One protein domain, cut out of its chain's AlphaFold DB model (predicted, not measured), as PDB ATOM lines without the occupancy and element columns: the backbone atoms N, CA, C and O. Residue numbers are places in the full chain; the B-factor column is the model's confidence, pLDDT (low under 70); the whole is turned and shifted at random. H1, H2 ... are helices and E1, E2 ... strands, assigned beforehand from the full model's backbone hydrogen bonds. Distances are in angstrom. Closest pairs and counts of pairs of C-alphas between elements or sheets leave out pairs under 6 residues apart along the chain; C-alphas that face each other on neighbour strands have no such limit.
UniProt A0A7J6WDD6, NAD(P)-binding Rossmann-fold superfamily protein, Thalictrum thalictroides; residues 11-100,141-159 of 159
ATOM      1  N   LEU A  11     174.350 235.072 276.447       95.38
ATOM      2  CA  LEU A  11     173.210 235.282 277.340       95.38
ATOM      3  C   LEU A  11     173.652 235.522 278.794       95.38
ATOM      4  O   LEU A  11     173.155 236.444 279.431       95.38
ATOM      5  N   GLY A  12     174.584 234.710 279.301       93.75
ATOM      6  CA  GLY A  12     175.098 234.775 280.678       93.75
ATOM      7  C   GLY A  12     175.955 236.003 280.984       93.75
ATOM      8  O   GLY A  12     175.897 236.539 282.082       93.75
ATOM      9  N   ASP A  13     176.736 236.446 280.008       93.00
ATOM     10  CA  ASP A  13     177.696 237.540 280.113       93.00
ATOM     11  C   ASP A  13     177.029 238.867 279.742       93.00
ATOM     12  O   ASP A  13     176.800 239.721 280.593       93.00
ATOM     13  N   VAL A  14     176.623 239.027 278.479       94.50
ATOM     14  CA  VAL A  14     176.073 240.296 277.973       94.50
ATOM     15  C   VAL A  14     174.574 240.406 278.255       94.50
ATOM     16  O   VAL A  14     174.099 241.457 278.687       94.50
ATOM     17  N   GLY A  15     173.822 239.320 278.057       96.06
ATOM     18  CA  GLY A  15     172.379 239.284 278.306       96.06
ATOM     19  C   GLY A  15     172.004 239.579 279.763       96.06
ATOM     20  O   GLY A  15     170.974 240.209 279.997       96.06
ATOM     21  N   TRP A  16     172.861 239.227 280.730       97.06
ATOM     22  CA  TRP A  16     172.675 239.555 282.149       97.06
ATOM     23  C   TRP A  16     172.484 241.057 282.383       97.06
ATOM     24  O   TRP A  16     171.567 241.463 283.097       97.06
ATOM     25  N   TYR A  17     173.303 241.897 281.740       95.50
ATOM     26  CA  TYR A  17     173.187 243.353 281.857       95.50
ATOM     27  C   TYR A  17     171.903 243.876 281.215       95.50
ATOM     28  O   TYR A  17     171.258 244.757 281.781       95.50
ATOM     29  N   CYS A  18     171.500 243.317 280.071       96.81
ATOM     30  CA  CYS A  18     170.237 243.679 279.434       96.81
ATOM     31  C   CYS A  18     169.038 243.352 280.335       96.81
ATOM     32  O   CYS A  18     168.168 244.197 280.531       96.81
ATOM     33  N   ILE A  19     169.013 242.147 280.913       98.06
ATOM     34  CA  ILE A  19     167.959 241.714 281.839       98.06
ATOM     35  C   ILE A  19     167.954 242.602 283.085       98.06
ATOM     36  O   ILE A  19     166.897 243.088 283.479       98.06
ATOM     37  N   GLY A  20     169.124 242.870 283.671       97.25
ATOM     38  CA  GLY A  20     169.252 243.749 284.831       97.25
ATOM     39  C   GLY A  20     168.757 245.173 284.559       97.25
ATOM     40  O   GLY A  20     168.055 245.739 285.392       97.25
ATOM     41  N   ALA A  21     169.057 245.738 283.385       96.69
ATOM     42  CA  ALA A  21     168.573 247.060 282.986       96.69
ATOM     43  C   ALA A  21     167.048 247.091 282.785       96.69
ATOM     44  O   ALA A  21     166.399 248.050 283.200       96.69
ATOM     45  N   ILE A  22     166.476 246.035 282.194       97.31
ATOM     46  CA  ILE A  22     165.022 245.880 282.057       97.31
ATOM     47  C   ILE A  22     164.371 245.803 283.440       97.31
ATOM     48  O   ILE A  22     163.456 246.574 283.710       97.31
ATOM     49  N   LEU A  23     164.868 244.937 284.330       97.19
ATOM     50  CA  LEU A  23     164.340 244.805 285.690       97.19
ATOM     51  C   LEU A  23     164.472 246.111 286.473       97.19
ATOM     52  O   LEU A  23     163.523 246.529 287.123       97.19
ATOM     53  N   TRP A  24     165.600 246.812 286.371       96.38
ATOM     54  CA  TRP A  24     165.755 248.135 286.976       96.38
ATOM     55  C   TRP A  24     164.696 249.129 286.472       96.38
ATOM     56  O   TRP A  24     164.089 249.840 287.273       96.38
ATOM     57  N   ALA A  25     164.424 249.146 285.164       94.94
ATOM     58  CA  ALA A  25     163.420 250.023 284.565       94.94
ATOM     59  C   ALA A  25     161.972 249.651 284.940       94.94
ATOM     60  O   ALA A  25     161.083 250.499 284.848       94.94
ATOM     61  N   THR A  26     161.724 248.410 285.374       94.25
ATOM     62  CA  THR A  26     160.411 247.924 285.830       94.25
ATOM     63  C   THR A  26     160.280 247.855 287.353       94.25
ATOM     64  O   THR A  26     159.400 247.158 287.862       94.25
ATOM     65  N   ASP A  27     161.126 248.579 288.095       94.12
ATOM     66  CA  ASP A  27     161.146 248.568 289.568       94.12
ATOM     67  C   ASP A  27     161.320 247.149 290.145       94.12
ATOM     68  O   ASP A  27     160.693 246.748 291.122       94.12
ATOM     69  N   TYR A  28     162.148 246.351 289.470       95.44
ATOM     70  CA  TYR A  28     162.472 244.960 289.782       95.44
ATOM     71  C   TYR A  28     161.258 244.021 289.844       95.44
ATOM     72  O   TYR A  28     161.330 242.918 290.387       95.44
ATOM     73  N   LYS A  29     160.130 244.413 289.239       95.00
ATOM     74  CA  LYS A  29     158.980 243.525 289.057       95.00
ATOM     75  C   LYS A  29     159.316 242.483 288.001       95.00
ATOM     76  O   LYS A  29     159.718 242.840 286.895       95.00
ATOM     77  N   LEU A  30     159.086 241.210 288.313       97.00
ATOM     78  CA  LEU A  30     159.249 240.118 287.353       97.00
ATOM     79  C   LEU A  30     158.190 240.198 286.241       97.00
ATOM     80  O   LEU A  30     157.034 240.512 286.541       97.00
ATOM     81  N   PRO A  31     158.554 239.915 284.978       97.06
ATOM     82  CA  PRO A  31     157.576 239.749 283.904       97.06
ATOM     83  C   PRO A  31     156.699 238.525 284.178       97.06
ATOM     84  O   PRO A  31     157.143 237.579 284.823       97.06
ATOM     85  N   LYS A  32     155.477 238.512 283.637       96.88
ATOM     86  CA  LYS A  32     154.609 237.326 283.684       96.88
ATOM     87  C   LYS A  32     155.087 236.265 282.708       96.88
ATOM     88  O   LYS A  32     155.049 235.085 283.031       96.88
ATOM     89  N   THR A  33     155.529 236.688 281.522       97.56
ATOM     90  CA  THR A  33     156.028 235.772 280.494       97.56
ATOM     91  C   THR A  33     157.297 236.287 279.827       97.56
ATOM     92  O   THR A  33     157.496 237.492 279.641       97.56
ATOM     93  N   VAL A  34     158.160 235.349 279.444       98.12
ATOM     94  CA  VAL A  34     159.394 235.591 278.689       98.12
ATOM     95  C   VAL A  34     159.409 234.684 277.464       98.12
ATOM     96  O   VAL A  34     159.084 233.500 277.554       98.12
ATOM     97  N   THR A  35     159.779 235.229 276.304       98.50
ATOM     98  CA  THR A  35     159.868 234.472 275.045       98.50
ATOM     99  C   THR A  35     161.157 234.806 274.304       98.50
ATOM    100  O   THR A  35     161.354 235.935 273.859       98.50
ATOM    101  N   ALA A  36     162.027 233.816 274.124       98.25
ATOM    102  CA  ALA A  36     163.227 233.960 273.316       98.25
ATOM    103  C   ALA A  36     162.873 234.183 271.839       98.25
ATOM    104  O   ALA A  36     161.949 233.576 271.300       98.25
ATOM    105  N   LEU A  37     163.640 235.036 271.165       96.94
ATOM    106  CA  LEU A  37     163.443 235.351 269.754       96.94
ATOM    107  C   LEU A  37     164.172 234.328 268.857       96.94
ATOM    108  O   LEU A  37     165.285 233.917 269.198       96.94
ATOM    109  N   PRO A  38     163.634 233.982 267.668       92.25
ATOM    110  CA  PRO A  38     164.252 233.012 266.747       92.25
ATOM    111  C   PRO A  38     165.645 233.387 266.205       92.25
ATOM    112  O   PRO A  38     166.278 232.579 265.528       92.25
ATOM    113  N   ALA A  39     166.148 234.591 266.492       84.38
ATOM    114  CA  ALA A  39     167.473 235.078 266.103       84.38
ATOM    115  C   ALA A  39     168.602 234.507 266.994       84.38
ATOM    116  O   ALA A  39     169.435 235.243 267.524       84.38
ATOM    117  N   LEU A  40     168.608 233.186 267.185       94.19
ATOM    118  CA  LEU A  40     169.599 232.461 267.976       94.19
ATOM    119  C   LEU A  40     170.794 232.052 267.106       94.19
ATOM    120  O   LEU A  40     170.631 231.363 266.102       94.19
ATOM    121  N   SER A  41     172.003 232.400 267.542       95.38
ATOM    122  CA  SER A  41     173.251 231.924 266.942       95.38
ATOM    123  C   SER A  41     174.006 231.042 267.925       95.38
ATOM    124  O   SER A  41     174.213 231.422 269.082       95.38
ATOM    125  N   ARG A  42     174.439 229.867 267.459       94.19
ATOM    126  CA  ARG A  42     175.262 228.929 268.226       94.19
ATOM    127  C   ARG A  42     176.529 228.563 267.467       94.19
ATOM    128  O   ARG A  42     176.540 228.545 266.238       94.19
ATOM    129  N   ASN A  43     177.595 228.248 268.198       90.12
ATOM    130  CA  ASN A  43     178.766 227.610 267.597       90.12
ATOM    131  C   ASN A  43     178.534 226.096 267.389       90.12
ATOM    132  O   ASN A  43     177.489 225.558 267.751       90.12
ATOM    133  N   GLN A  44     179.531 225.400 266.832       89.88
ATOM    134  CA  GLN A  44     179.479 223.948 266.589       89.88
ATOM    135  C   GLN A  44     179.310 223.108 267.869       89.88
ATOM    136  O   GLN A  44     178.774 222.010 267.807       89.88
ATOM    137  N   GLU A  45     179.702 223.646 269.024       88.81
ATOM    138  CA  GLU A  45     179.575 223.013 270.343       88.81
ATOM    139  C   GLU A  45     178.225 223.332 271.022       88.81
ATOM    140  O   GLU A  45     178.034 223.047 272.200       88.81
ATOM    141  N   GLY A  46     177.292 223.984 270.316       87.69
ATOM    142  CA  GLY A  46     175.969 224.341 270.840       87.69
ATOM    143  C   GLY A  46     175.938 225.571 271.755       87.69
ATOM    144  O   GLY A  46     174.879 225.906 272.283       87.69
ATOM    145  N   VAL A  47     177.059 226.276 271.915       90.00
ATOM    146  CA  VAL A  47     177.172 227.460 272.779       90.00
ATOM    147  C   VAL A  47     176.469 228.667 272.167       90.00
ATOM    148  O   VAL A  47     176.719 228.983 271.004       90.00
ATOM    149  N   ILE A  48     175.671 229.385 272.965       93.69
ATOM    150  CA  ILE A  48     174.985 230.624 272.569       93.69
ATOM    151  C   ILE A  48     176.007 231.743 272.314       93.69
ATOM    152  O   ILE A  48     176.723 232.178 273.217       93.69
ATOM    153  N   LEU A  49     176.059 232.217 271.068       95.12
ATOM    154  CA  LEU A  49     176.888 233.344 270.628       95.12
ATOM    155  C   LEU A  49     176.088 234.635 270.455       95.12
ATOM    156  O   LEU A  49     176.666 235.715 270.534       95.12
ATOM    157  N   ALA A  50     174.789 234.527 270.185       96.56
ATOM    158  CA  ALA A  50     173.867 235.651 270.150       96.56
ATOM    159  C   ALA A  50     172.437 235.164 270.378       96.56
ATOM    160  O   ALA A  50     172.071 234.083 269.907       96.56
ATOM    161  N   CYS A  51     171.636 235.962 271.072       97.12
ATOM    162  CA  CYS A  51     170.205 235.733 271.231       97.12
ATOM    163  C   CYS A  51     169.494 237.029 271.625       97.12
ATOM    164  O   CYS A  51     170.114 237.989 272.088       97.12
ATOM    165  N   GLY A  52     168.173 237.026 271.492       97.38
ATOM    166  CA  GLY A  52     167.308 238.054 272.053       97.38
ATOM    167  C   GLY A  52     166.085 237.439 272.711       97.38
ATOM    168  O   GLY A  52     165.806 236.252 272.529       97.38
ATOM    169  N   SER A  53     165.353 238.246 273.465       98.25
ATOM    170  CA  SER A  53     164.117 237.833 274.129       98.25
ATOM    171  C   SER A  53     163.144 238.997 274.223       98.25
ATOM    172  O   SER A  53     163.569 240.151 274.283       98.25
ATOM    173  N   SER A  54     161.851 238.683 274.270       98.00
ATOM    174  CA  SER A  54     160.776 239.588 274.666       98.00
ATOM    175  C   SER A  54     160.221 239.221 276.042       98.00
ATOM    176  O   SER A  54     160.370 238.089 276.510       98.00
ATOM    177  N   PHE A  55     159.600 240.207 276.679       98.00
ATOM    178  CA  PHE A  55     159.112 240.170 278.051       98.00
ATOM    179  C   PHE A  55     157.741 240.832 278.082       98.00
ATOM    180  O   PHE A  55     157.566 241.877 277.453       98.00
ATOM    181  N   ASP A  56     156.811 240.250 278.828       96.94
ATOM    182  CA  ASP A  56     155.448 240.756 278.969       96.94
ATOM    183  C   ASP A  56     155.015 240.687 280.438       96.94
ATOM    184  O   ASP A  56     155.089 239.630 281.074       96.94
ATOM    185  N   TRP A  57     154.571 241.819 280.986       96.31
ATOM    186  CA  TRP A  57     154.043 241.930 282.350       96.31
ATOM    187  C   TRP A  57     152.523 241.733 282.428       96.31
ATOM    188  O   TRP A  57     151.972 241.654 283.527       96.31
ATOM    189  N   GLY A  58     151.821 241.652 281.297       86.81
ATOM    190  CA  GLY A  58     150.369 241.492 281.168       86.81
ATOM    191  C   GLY A  58     149.520 242.650 281.714       86.81
ATOM    192  O   GLY A  58     148.373 242.809 281.308       86.81
ATOM    193  N   GLU A  59     150.055 243.453 282.632       74.50
ATOM    194  CA  GLU A  59     149.471 244.680 283.173       74.50
ATOM    195  C   GLU A  59     149.996 245.895 282.396       74.50
ATOM    196  O   GLU A  59     151.165 245.946 282.015       74.50
ATOM    197  N   ASP A  60     149.104 246.849 282.110       76.31
ATOM    198  CA  ASP A  60     149.397 248.135 281.453       76.31
ATOM    199  C   ASP A  60     150.187 248.062 280.129       76.31
ATOM    200  O   ASP A  60     150.823 249.032 279.719       76.31
ATOM    201  N   ALA A  61     150.123 246.919 279.432       78.31
ATOM    202  CA  ALA A  61     150.834 246.654 278.177       78.31
ATOM    203  C   ALA A  61     152.355 246.920 278.249       78.31
ATOM    204  O   ALA A  61     152.982 247.258 277.239       78.31
ATOM    205  N   GLN A  62     152.960 246.768 279.433       92.19
ATOM    206  CA  GLN A  62     154.401 246.913 279.594       92.19
ATOM    207  C   GLN A  62     155.126 245.720 278.966       92.19
ATOM    208  O   GLN A  62     154.935 244.565 279.353       92.19
ATOM    209  N   VAL A  63     156.002 246.030 278.014       96.38
ATOM    210  CA  VAL A  63     156.822 245.054 277.303       96.38
ATOM    211  C   VAL A  63     158.267 245.517 277.245       96.38
ATOM    212  O   VAL A  63     158.555 246.715 277.249       96.38
ATOM    213  N   ALA A  64     159.182 244.563 277.144       97.62
ATOM    214  CA  ALA A  64     160.588 244.846 276.902       97.62
ATOM    215  C   ALA A  64     161.170 243.850 275.903       97.62
ATOM    216  O   ALA A  64     160.630 242.761 275.693       97.62
ATOM    217  N   THR A  65     162.290 244.225 275.291       97.62
ATOM    218  CA  THR A  65     163.096 243.316 274.476       97.62
ATOM    219  C   THR A  65     164.572 243.561 274.738       97.62
ATOM    220  O   THR A  65     164.962 244.671 275.098       97.62
ATOM    221  N   PHE A  66     165.397 242.540 274.527       97.31
ATOM    222  CA  PHE A  66     166.837 242.730 274.394       97.31
ATOM    223  C   PHE A  66     167.405 241.893 273.256       97.31
ATOM    224  O   PHE A  66     166.809 240.901 272.826       97.31
ATOM    225  N   TYR A  67     168.606 242.271 272.831       96.81
ATOM    226  CA  TYR A  67     169.477 241.468 271.991       96.81
ATOM    227  C   TYR A  67     170.912 241.552 272.523       96.81
ATOM    228  O   TYR A  67     171.378 242.629 272.881       96.81
ATOM    229  N   CYS A  68     171.607 240.417 272.575       95.81
ATOM    230  CA  CYS A  68     172.997 240.314 273.015       95.81
ATOM    231  C   CYS A  68     173.788 239.422 272.047       95.81
ATOM    232  O   CYS A  68     173.232 238.486 271.463       95.81
ATOM    233  N   SER A  69     175.072 239.724 271.826       95.25
ATOM    234  CA  SER A  69     175.865 239.064 270.783       95.25
ATOM    235  C   SER A  69     177.372 239.215 270.994       95.25
ATOM    236  O   SER A  69     177.856 240.310 271.257       95.25
ATOM    237  N   PHE A  70     178.117 238.131 270.771       94.44
ATOM    238  CA  PHE A  70     179.578 238.127 270.599       94.44
ATOM    239  C   PHE A  70     180.018 238.297 269.135       94.44
ATOM    240  O   PHE A  70     181.210 238.301 268.840       94.44
ATOM    241  N   LEU A  71     179.065 238.384 268.205       94.44
ATOM    242  CA  LEU A  71     179.308 238.432 266.759       94.44
ATOM    243  C   LEU A  71     179.111 239.829 266.161       94.44
ATOM    244  O   LEU A  71     179.441 240.057 264.999       94.44
ATOM    245  N   SER A  72     178.528 240.744 266.928       91.12
ATOM    246  CA  SER A  72     178.147 242.080 266.474       91.12
ATOM    247  C   SER A  72     179.157 243.124 266.953       91.12
ATOM    248  O   SER A  72     179.844 242.917 267.951       91.12
ATOM    249  N   ASN A  73     179.247 244.253 266.243       90.69
ATOM    250  CA  ASN A  73     180.037 245.393 266.707       90.69
ATOM    251  C   ASN A  73     179.546 245.854 268.085       90.69
ATOM    252  O   ASN A  73     178.348 245.782 268.362       90.69
ATOM    253  N   VAL A  74     180.460 246.360 268.914       86.94
ATOM    254  CA  VAL A  74     180.124 246.848 270.254       86.94
ATOM    255  C   VAL A  74     179.021 247.912 270.193       86.94
ATOM    256  O   VAL A  74     179.128 248.911 269.480       86.94
ATOM    257  N   SER A  75     177.947 247.654 270.935       87.31
ATOM    258  CA  SER A  75     176.806 248.536 271.165       87.31
ATOM    259  C   SER A  75     176.256 248.203 272.554       87.31
ATOM    260  O   SER A  75     176.265 247.043 272.971       87.31
ATOM    261  N   MET A  76     175.855 249.235 273.293       88.88
ATOM    262  CA  MET A  76     175.308 249.136 274.649       88.88
ATOM    263  C   MET A  76     174.163 250.131 274.778       88.88
ATOM    264  O   MET A  76     174.279 251.133 275.475       88.88
ATOM    265  N   ASP A  77     173.092 249.894 274.031       91.62
ATOM    266  CA  ASP A  77     171.983 250.835 273.928       91.62
ATOM    267  C   ASP A  77     170.826 250.430 274.857       91.62
ATOM    268  O   ASP A  77     170.415 249.270 274.899       91.62
ATOM    269  N   LEU A  78     170.287 251.406 275.585       93.56
ATOM    270  CA  LEU A  78     169.083 251.300 276.399       93.56
ATOM    271  C   LEU A  78     168.090 252.366 275.942       93.56
ATOM    272  O   LEU A  78     168.389 253.561 275.934       93.56
ATOM    273  N   VAL A  79     166.887 251.918 275.595       94.94
ATOM    274  CA  VAL A  79     165.774 252.788 275.219       94.94
ATOM    275  C   VAL A  79     164.588 252.474 276.114       94.94
ATOM    276  O   VAL A  79     164.085 251.353 276.114       94.94
ATOM    277  N   LEU A  80     164.141 253.477 276.863       94.94
ATOM    278  CA  LEU A  80     162.954 253.418 277.706       94.94
ATOM    279  C   LEU A  80     161.923 254.401 277.168       94.94
ATOM    280  O   LEU A  80     162.229 255.580 277.004       94.94
ATOM    281  N   CYS A  81     160.702 253.936 276.930       94.62
ATOM    282  CA  CYS A  81     159.603 254.760 276.437       94.62
ATOM    283  C   CYS A  81     158.451 254.723 277.439       94.62
ATOM    284  O   CYS A  81     157.907 253.658 277.718       94.62
ATOM    285  N   GLY A  82     158.080 255.888 277.966       93.12
ATOM    286  CA  GLY A  82     156.909 256.077 278.814       93.12
ATOM    287  C   GLY A  82     155.888 257.006 278.163       93.12
ATOM    288  O   GLY A  82     156.102 257.556 277.084       93.12
ATOM    289  N   THR A  83     154.769 257.231 278.848       93.75
ATOM    290  CA  THR A  83     153.672 258.082 278.351       93.75
ATOM    291  C   THR A  83     154.055 259.558 278.199       93.75
ATOM    292  O   THR A  83     153.474 260.251 277.370       93.75
ATOM    293  N   ASN A  84     155.040 260.029 278.969       95.06
ATOM    294  CA  ASN A  84     155.450 261.437 279.025       95.06
ATOM    295  C   ASN A  84     156.838 261.711 278.424       95.06
ATOM    296  O   ASN A  84     157.331 262.833 278.513       95.06
ATOM    297  N   GLY A  85     157.490 260.706 277.841       92.88
ATOM    298  CA  GLY A  85     158.813 260.875 277.250       92.88
ATOM    299  C   GLY A  85     159.579 259.571 277.109       92.88
ATOM    300  O   GLY A  85     159.114 258.505 277.513       92.88
ATOM    301  N   SER A  86     160.776 259.676 276.544       93.25
ATOM    302  CA  SER A  86     161.698 258.561 276.390       93.25
ATOM    303  C   SER A  86     163.098 258.923 276.873       93.25
ATOM    304  O   SER A  86     163.504 260.085 276.864       93.25
ATOM    305  N   ILE A  87     163.832 257.905 277.310       90.44
ATOM    306  CA  ILE A  87     165.242 257.990 277.684       90.44
ATOM    307  C   ILE A  87     166.007 257.063 276.755       90.44
ATOM    308  O   ILE A  87     165.646 255.900 276.591       90.44
ATOM    309  N   HIS A  88     167.055 257.599 276.142       90.44
ATOM    310  CA  HIS A  88     167.944 256.861 275.262       90.44
ATOM    311  C   HIS A  88     169.363 257.056 275.783       90.44
ATOM    312  O   HIS A  88     169.862 258.180 275.828       90.44
ATOM    313  N   THR A  89     170.011 255.972 276.186       86.56
ATOM    314  CA  THR A  89     171.430 255.970 276.546       86.56
ATOM    315  C   THR A  89     172.129 254.921 275.698       86.56
ATOM    316  O   THR A  89     171.543 253.890 275.380       86.56
ATOM    317  N   GLY A  90     173.350 255.194 275.245       81.06
ATOM    318  CA  GLY A  90     174.001 254.262 274.338       81.06
ATOM    319  C   GLY A  90     175.309 254.732 273.736       81.06
ATOM    320  O   GLY A  90     175.739 255.873 273.930       81.06
ATOM    321  N   CYS A  91     175.940 253.837 272.980       68.25
ATOM    322  CA  CYS A  91     177.211 254.091 272.308       68.25
ATOM    323  C   CYS A  91     176.970 254.829 270.981       68.25
ATOM    324  O   CYS A  91     177.178 254.278 269.901       68.25
ATOM    325  N   THR A  92     176.520 256.085 271.035       60.19
ATOM    326  CA  THR A  92     176.350 256.905 269.827       60.19
ATOM    327  C   THR A  92     177.671 257.566 269.419       60.19
ATOM    328  O   THR A  92     178.431 258.065 270.245       60.19
ATOM    329  N   ALA A  93     177.956 257.620 268.111       57.94
ATOM    330  CA  ALA A  93     179.157 258.281 267.578       57.94
ATOM    331  C   ALA A  93     179.177 259.809 267.818       57.94
ATOM    332  O   ALA A  93     180.211 260.459 267.650       57.94
ATOM    333  N   LYS A  94     178.033 260.392 268.192       57.47
ATOM    334  CA  LYS A  94     177.878 261.792 268.595       57.47
ATOM    335  C   LYS A  94     176.939 261.846 269.802       57.47
ATOM    336  O   LYS A  94     175.731 261.753 269.595       57.47
ATOM    337  N   PRO A  95     177.454 262.017 271.029       56.94
ATOM    338  CA  PRO A  95     176.586 262.234 272.173       56.94
ATOM    339  C   PRO A  95     175.868 263.577 272.007       56.94
ATOM    340  O   PRO A  95     176.510 264.619 271.846       56.94
ATOM    341  N   GLU A  96     174.537 263.572 272.075       61.59
ATOM    342  CA  GLU A  96     173.803 264.745 272.544       61.59
ATOM    343  C   GLU A  96     174.224 264.909 274.011       61.59
ATOM    344  O   GLU A  96     173.951 264.052 274.848       61.59
ATOM    345  N   LYS A  97     175.088 265.893 274.282       57.69
ATOM    346  CA  LYS A  97     175.918 265.934 275.495       57.69
ATOM    347  C   LYS A  97     175.079 266.123 276.764       57.69
ATOM    348  O   LYS A  97     174.875 267.251 277.202       57.69
ATOM    349  N   VAL A  98     174.690 265.026 277.402       67.75
ATOM    350  CA  VAL A  98     174.371 264.993 278.833       67.75
ATOM    351  C   VAL A  98     175.542 264.304 279.523       67.75
ATOM    352  O   VAL A  98     175.657 263.082 279.510       67.75
ATOM    353  N   GLN A  99     176.471 265.101 280.046       66.75
ATOM    354  CA  GLN A  99     177.599 264.598 280.824       66.75
ATOM    355  C   GLN A  99     177.169 264.510 282.288       66.75
ATOM    356  O   GLN A  99     176.767 265.512 282.875       66.75
ATOM    357  N   VAL A 100     177.226 263.307 282.854       73.06
ATOM    358  CA  VAL A 100     177.016 263.075 284.283       73.06
ATOM    359  C   VAL A 100     178.392 262.899 284.905       73.06
ATOM    360  O   VAL A 100     179.047 261.883 284.679       73.06
ATOM    361  N   LEU A 141     166.663 234.175 287.589       98.25
ATOM    362  CA  LEU A 141     165.379 233.528 287.307       98.25
ATOM    363  C   LEU A 141     164.879 233.861 285.894       98.25
ATOM    364  O   LEU A 141     164.444 232.988 285.143       98.25
ATOM    365  N   VAL A 142     164.972 235.134 285.522       98.38
ATOM    366  CA  VAL A 142     164.579 235.617 284.201       98.38
ATOM    367  C   VAL A 142     165.519 235.093 283.117       98.38
ATOM    368  O   VAL A 142     165.057 234.668 282.059       98.38
ATOM    369  N   LEU A 143     166.827 235.065 283.377       98.00
ATOM    370  CA  LEU A 143     167.807 234.484 282.463       98.00
ATOM    371  C   LEU A 143     167.520 233.002 282.194       98.00
ATOM    372  O   LEU A 143     167.514 232.571 281.037       98.00
ATOM    373  N   ASP A 144     167.226 232.237 283.244       98.00
ATOM    374  CA  ASP A 144     166.877 230.821 283.150       98.00
ATOM    375  C   ASP A 144     165.595 230.623 282.328       98.00
ATOM    376  O   ASP A 144     165.521 229.701 281.512       98.00
ATOM    377  N   ALA A 145     164.608 231.517 282.464       98.31
ATOM    378  CA  ALA A 145     163.398 231.503 281.643       98.31
ATOM    379  C   ALA A 145     163.686 231.780 280.157       98.31
ATOM    380  O   ALA A 145     163.128 231.094 279.296       98.31
ATOM    381  N   VAL A 146     164.597 232.709 279.836       98.19
ATOM    382  CA  VAL A 146     165.059 232.925 278.450       98.19
ATOM    383  C   VAL A 146     165.703 231.651 277.902       98.19
ATOM    384  O   VAL A 146     165.346 231.199 276.812       98.19
ATOM    385  N   ASN A 147     166.623 231.037 278.655       96.94
ATOM    386  CA  ASN A 147     167.289 229.810 278.217       96.94
ATOM    387  C   ASN A 147     166.288 228.655 278.027       96.94
ATOM    388  O   ASN A 147     166.316 227.963 277.010       96.94
ATOM    389  N   LYS A 148     165.329 228.504 278.943       97.81
ATOM    390  CA  LYS A 148     164.247 227.516 278.841       97.81
ATOM    391  C   LYS A 148     163.352 227.755 277.622       97.81
ATOM    392  O   LYS A 148     162.969 226.804 276.944       97.81
ATOM    393  N   SER A 149     163.054 229.013 277.297       98.44
ATOM    394  CA  SER A 149     162.312 229.364 276.083       98.44
ATOM    395  C   SER A 149     163.062 228.921 274.821       98.44
ATOM    396  O   SER A 149     162.457 228.335 273.922       98.44
ATOM    397  N   ILE A 150     164.388 229.108 274.779       97.06
ATOM    398  CA  ILE A 150     165.247 228.613 273.693       97.06
ATOM    399  C   ILE A 150     165.167 227.083 273.586       97.06
ATOM    400  O   ILE A 150     164.957 226.549 272.495       97.06
ATOM    401  N   GLU A 151     165.309 226.369 274.703       95.94
ATOM    402  CA  GLU A 151     165.268 224.900 274.751       95.94
ATOM    403  C   GLU A 151     163.920 224.326 274.293       95.94
ATOM    404  O   GLU A 151     163.869 223.256 273.687       95.94
ATOM    405  N   PHE A 152     162.828 225.057 274.518       96.81
ATOM    406  CA  PHE A 152     161.477 224.667 274.108       96.81
ATOM    407  C   PHE A 152     161.078 225.139 272.707       96.81
ATOM    408  O   PHE A 152     159.910 225.012 272.325       96.81
ATOM    409  N   GLY A 153     162.034 225.635 271.918       96.94
ATOM    410  CA  GLY A 153     161.793 226.070 270.545       96.94
ATOM    411  C   GLY A 153     161.082 227.417 270.474       96.94
ATOM    412  O   GLY A 153     160.133 227.561 269.707       96.94
ATOM    413  N   PHE A 154     161.546 228.385 271.269       97.56
ATOM    414  CA  PHE A 154     161.069 229.775 271.292       97.56
ATOM    415  C   PHE A 154     159.619 229.916 271.772       97.56
ATOM    416  O   PHE A 154     158.863 230.760 271.294       97.56
ATOM    417  N   LYS A 155     159.209 229.053 272.707       98.00
ATOM    418  CA  LYS A 155     157.879 229.108 273.324       98.00
ATOM    419  C   LYS A 155     157.872 230.046 274.534       98.00
ATOM    420  O   LYS A 155     158.895 230.119 275.218       98.00
ATOM    421  N   PRO A 156     156.742 230.707 274.835       97.81
ATOM    422  CA  PRO A 156     156.604 231.484 276.059       97.81
ATOM    423  C   PRO A 156     156.850 230.636 277.312       97.81
ATOM    424  O   PRO A 156     156.465 229.464 277.364       97.81
ATOM    425  N   VAL A 157     157.497 231.239 278.307       98.44
ATOM    426  CA  VAL A 157     157.743 230.668 279.635       98.44
ATOM    427  C   VAL A 157     157.165 231.614 280.679       98.44
ATOM    428  O   VAL A 157     157.535 232.788 280.707       98.44
ATOM    429  N   ASP A 158     156.287 231.086 281.528       97.19
ATOM    430  CA  ASP A 158     155.701 231.815 282.655       97.19
ATOM    431  C   ASP A 158     156.673 231.865 283.843       97.19
ATOM    432  O   ASP A 158     157.440 230.915 284.064       97.19
ATOM    433  N   LEU A 159     156.618 232.963 284.603       92.44
ATOM    434  CA  LEU A 159     157.460 233.250 285.770       92.44
ATOM    435  C   LEU A 159     156.653 233.456 287.055       92.44
ATOM    436  O   LEU A 159     155.538 234.020 286.988       92.44
TER     437      LEU A 159
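What this domain is: This is residues 11 to 100 and 141 to 159 of the 159 residues of the protein "NAD(P)-binding Rossmann-fold superfamily protein" of Thalictrum thalictroides (UniProt A0A7J6WDD6). A three-stranded antiparallel sheet, E1, E2 and E3, has the helix H1 lying over E2 and E3 on one face, while the shorter helix H2 sits beside the strands at the E1 side. Past E3, across a gap, a separate hairpin of E4 and E5 widens the model into a flat slab. The printed part has 109 residues, with two named helices and five named strands in the order H1 E1 E2 E3 E4 E5 H2, and its class is mixed. It is compact, with a radius of gyration of the C-alphas of 14.8 A and spans of 43 by 35 by 18 A.

How they stand to each other: The larger sheet is a meander, each strand the antiparallel neighbour of the one before: E1, residues 33 to 36, E2, residues 48 to 56, and E3, residues 63 to 69. E1 and E2 form a hairpin with N 35 and O 54 at 2.9 A, within hydrogen-bond range. E2 and E3 form another, with N 53 and O 66 at 3.1 A. H1, residues 11 to 25, is on this sheet at a height of 8.7 A, over E2 and E3; on the local plane it stands at 25 degrees to E3, along the strands. Its closest C-alphas to E3 are those of Gly 15 and Cys 68, 5.4 A apart. H2, residues 141 to 151, is on the sheet too, but at the sheet's level, with a height of 3.0 A; its closest C-alphas to E1 are those of Ser 149 and Ala 36, 5.4 A apart. H1 and H2 touch, the closest C-alphas being those of Trp 16 and Leu 143 at 7.0 A, at a steep tilt of 51 degrees, opposite ways. Residues 157 to 158 pair antiparallel with residues 33 to 34 of E1. E4, residues 78 to 82, and E5, residues 85 to 89, form an antiparallel hairpin, with N 80 and O 87 at 2.9 A. E3 and E4 are near each other, with 5 pairs of C-alphas within 10 A, and E5 is apart from E3. Every O i to N i+4 pair is within hydrogen-bond range in H2, and 9 of 11 are in H1.

Where its parts are: E2 is 22.9 A long and E3 21.0 A; E1 is 10.3 A, E4 13.3 A and E5 13.6 A. H1 is 19.1 A long and begins at C-alpha 11 (173.210, 235.282, 277.340). H2, 15.2 A long, ends at C-alpha 151 (165.268, 224.900, 274.751).

The domain as a whole: The two C-alphas farthest apart, those of Gln 44 and Asn 84, are 46.2 A apart. Residues 101 to 140 are not printed, and C-alphas 100 and 141 are 31.9 A apart across the cut. Of the links printed whole, E1 to E2 is long, with 11 residues. The mean pLDDT of the printed part is 91.3; residues 91 to 99 are under 70.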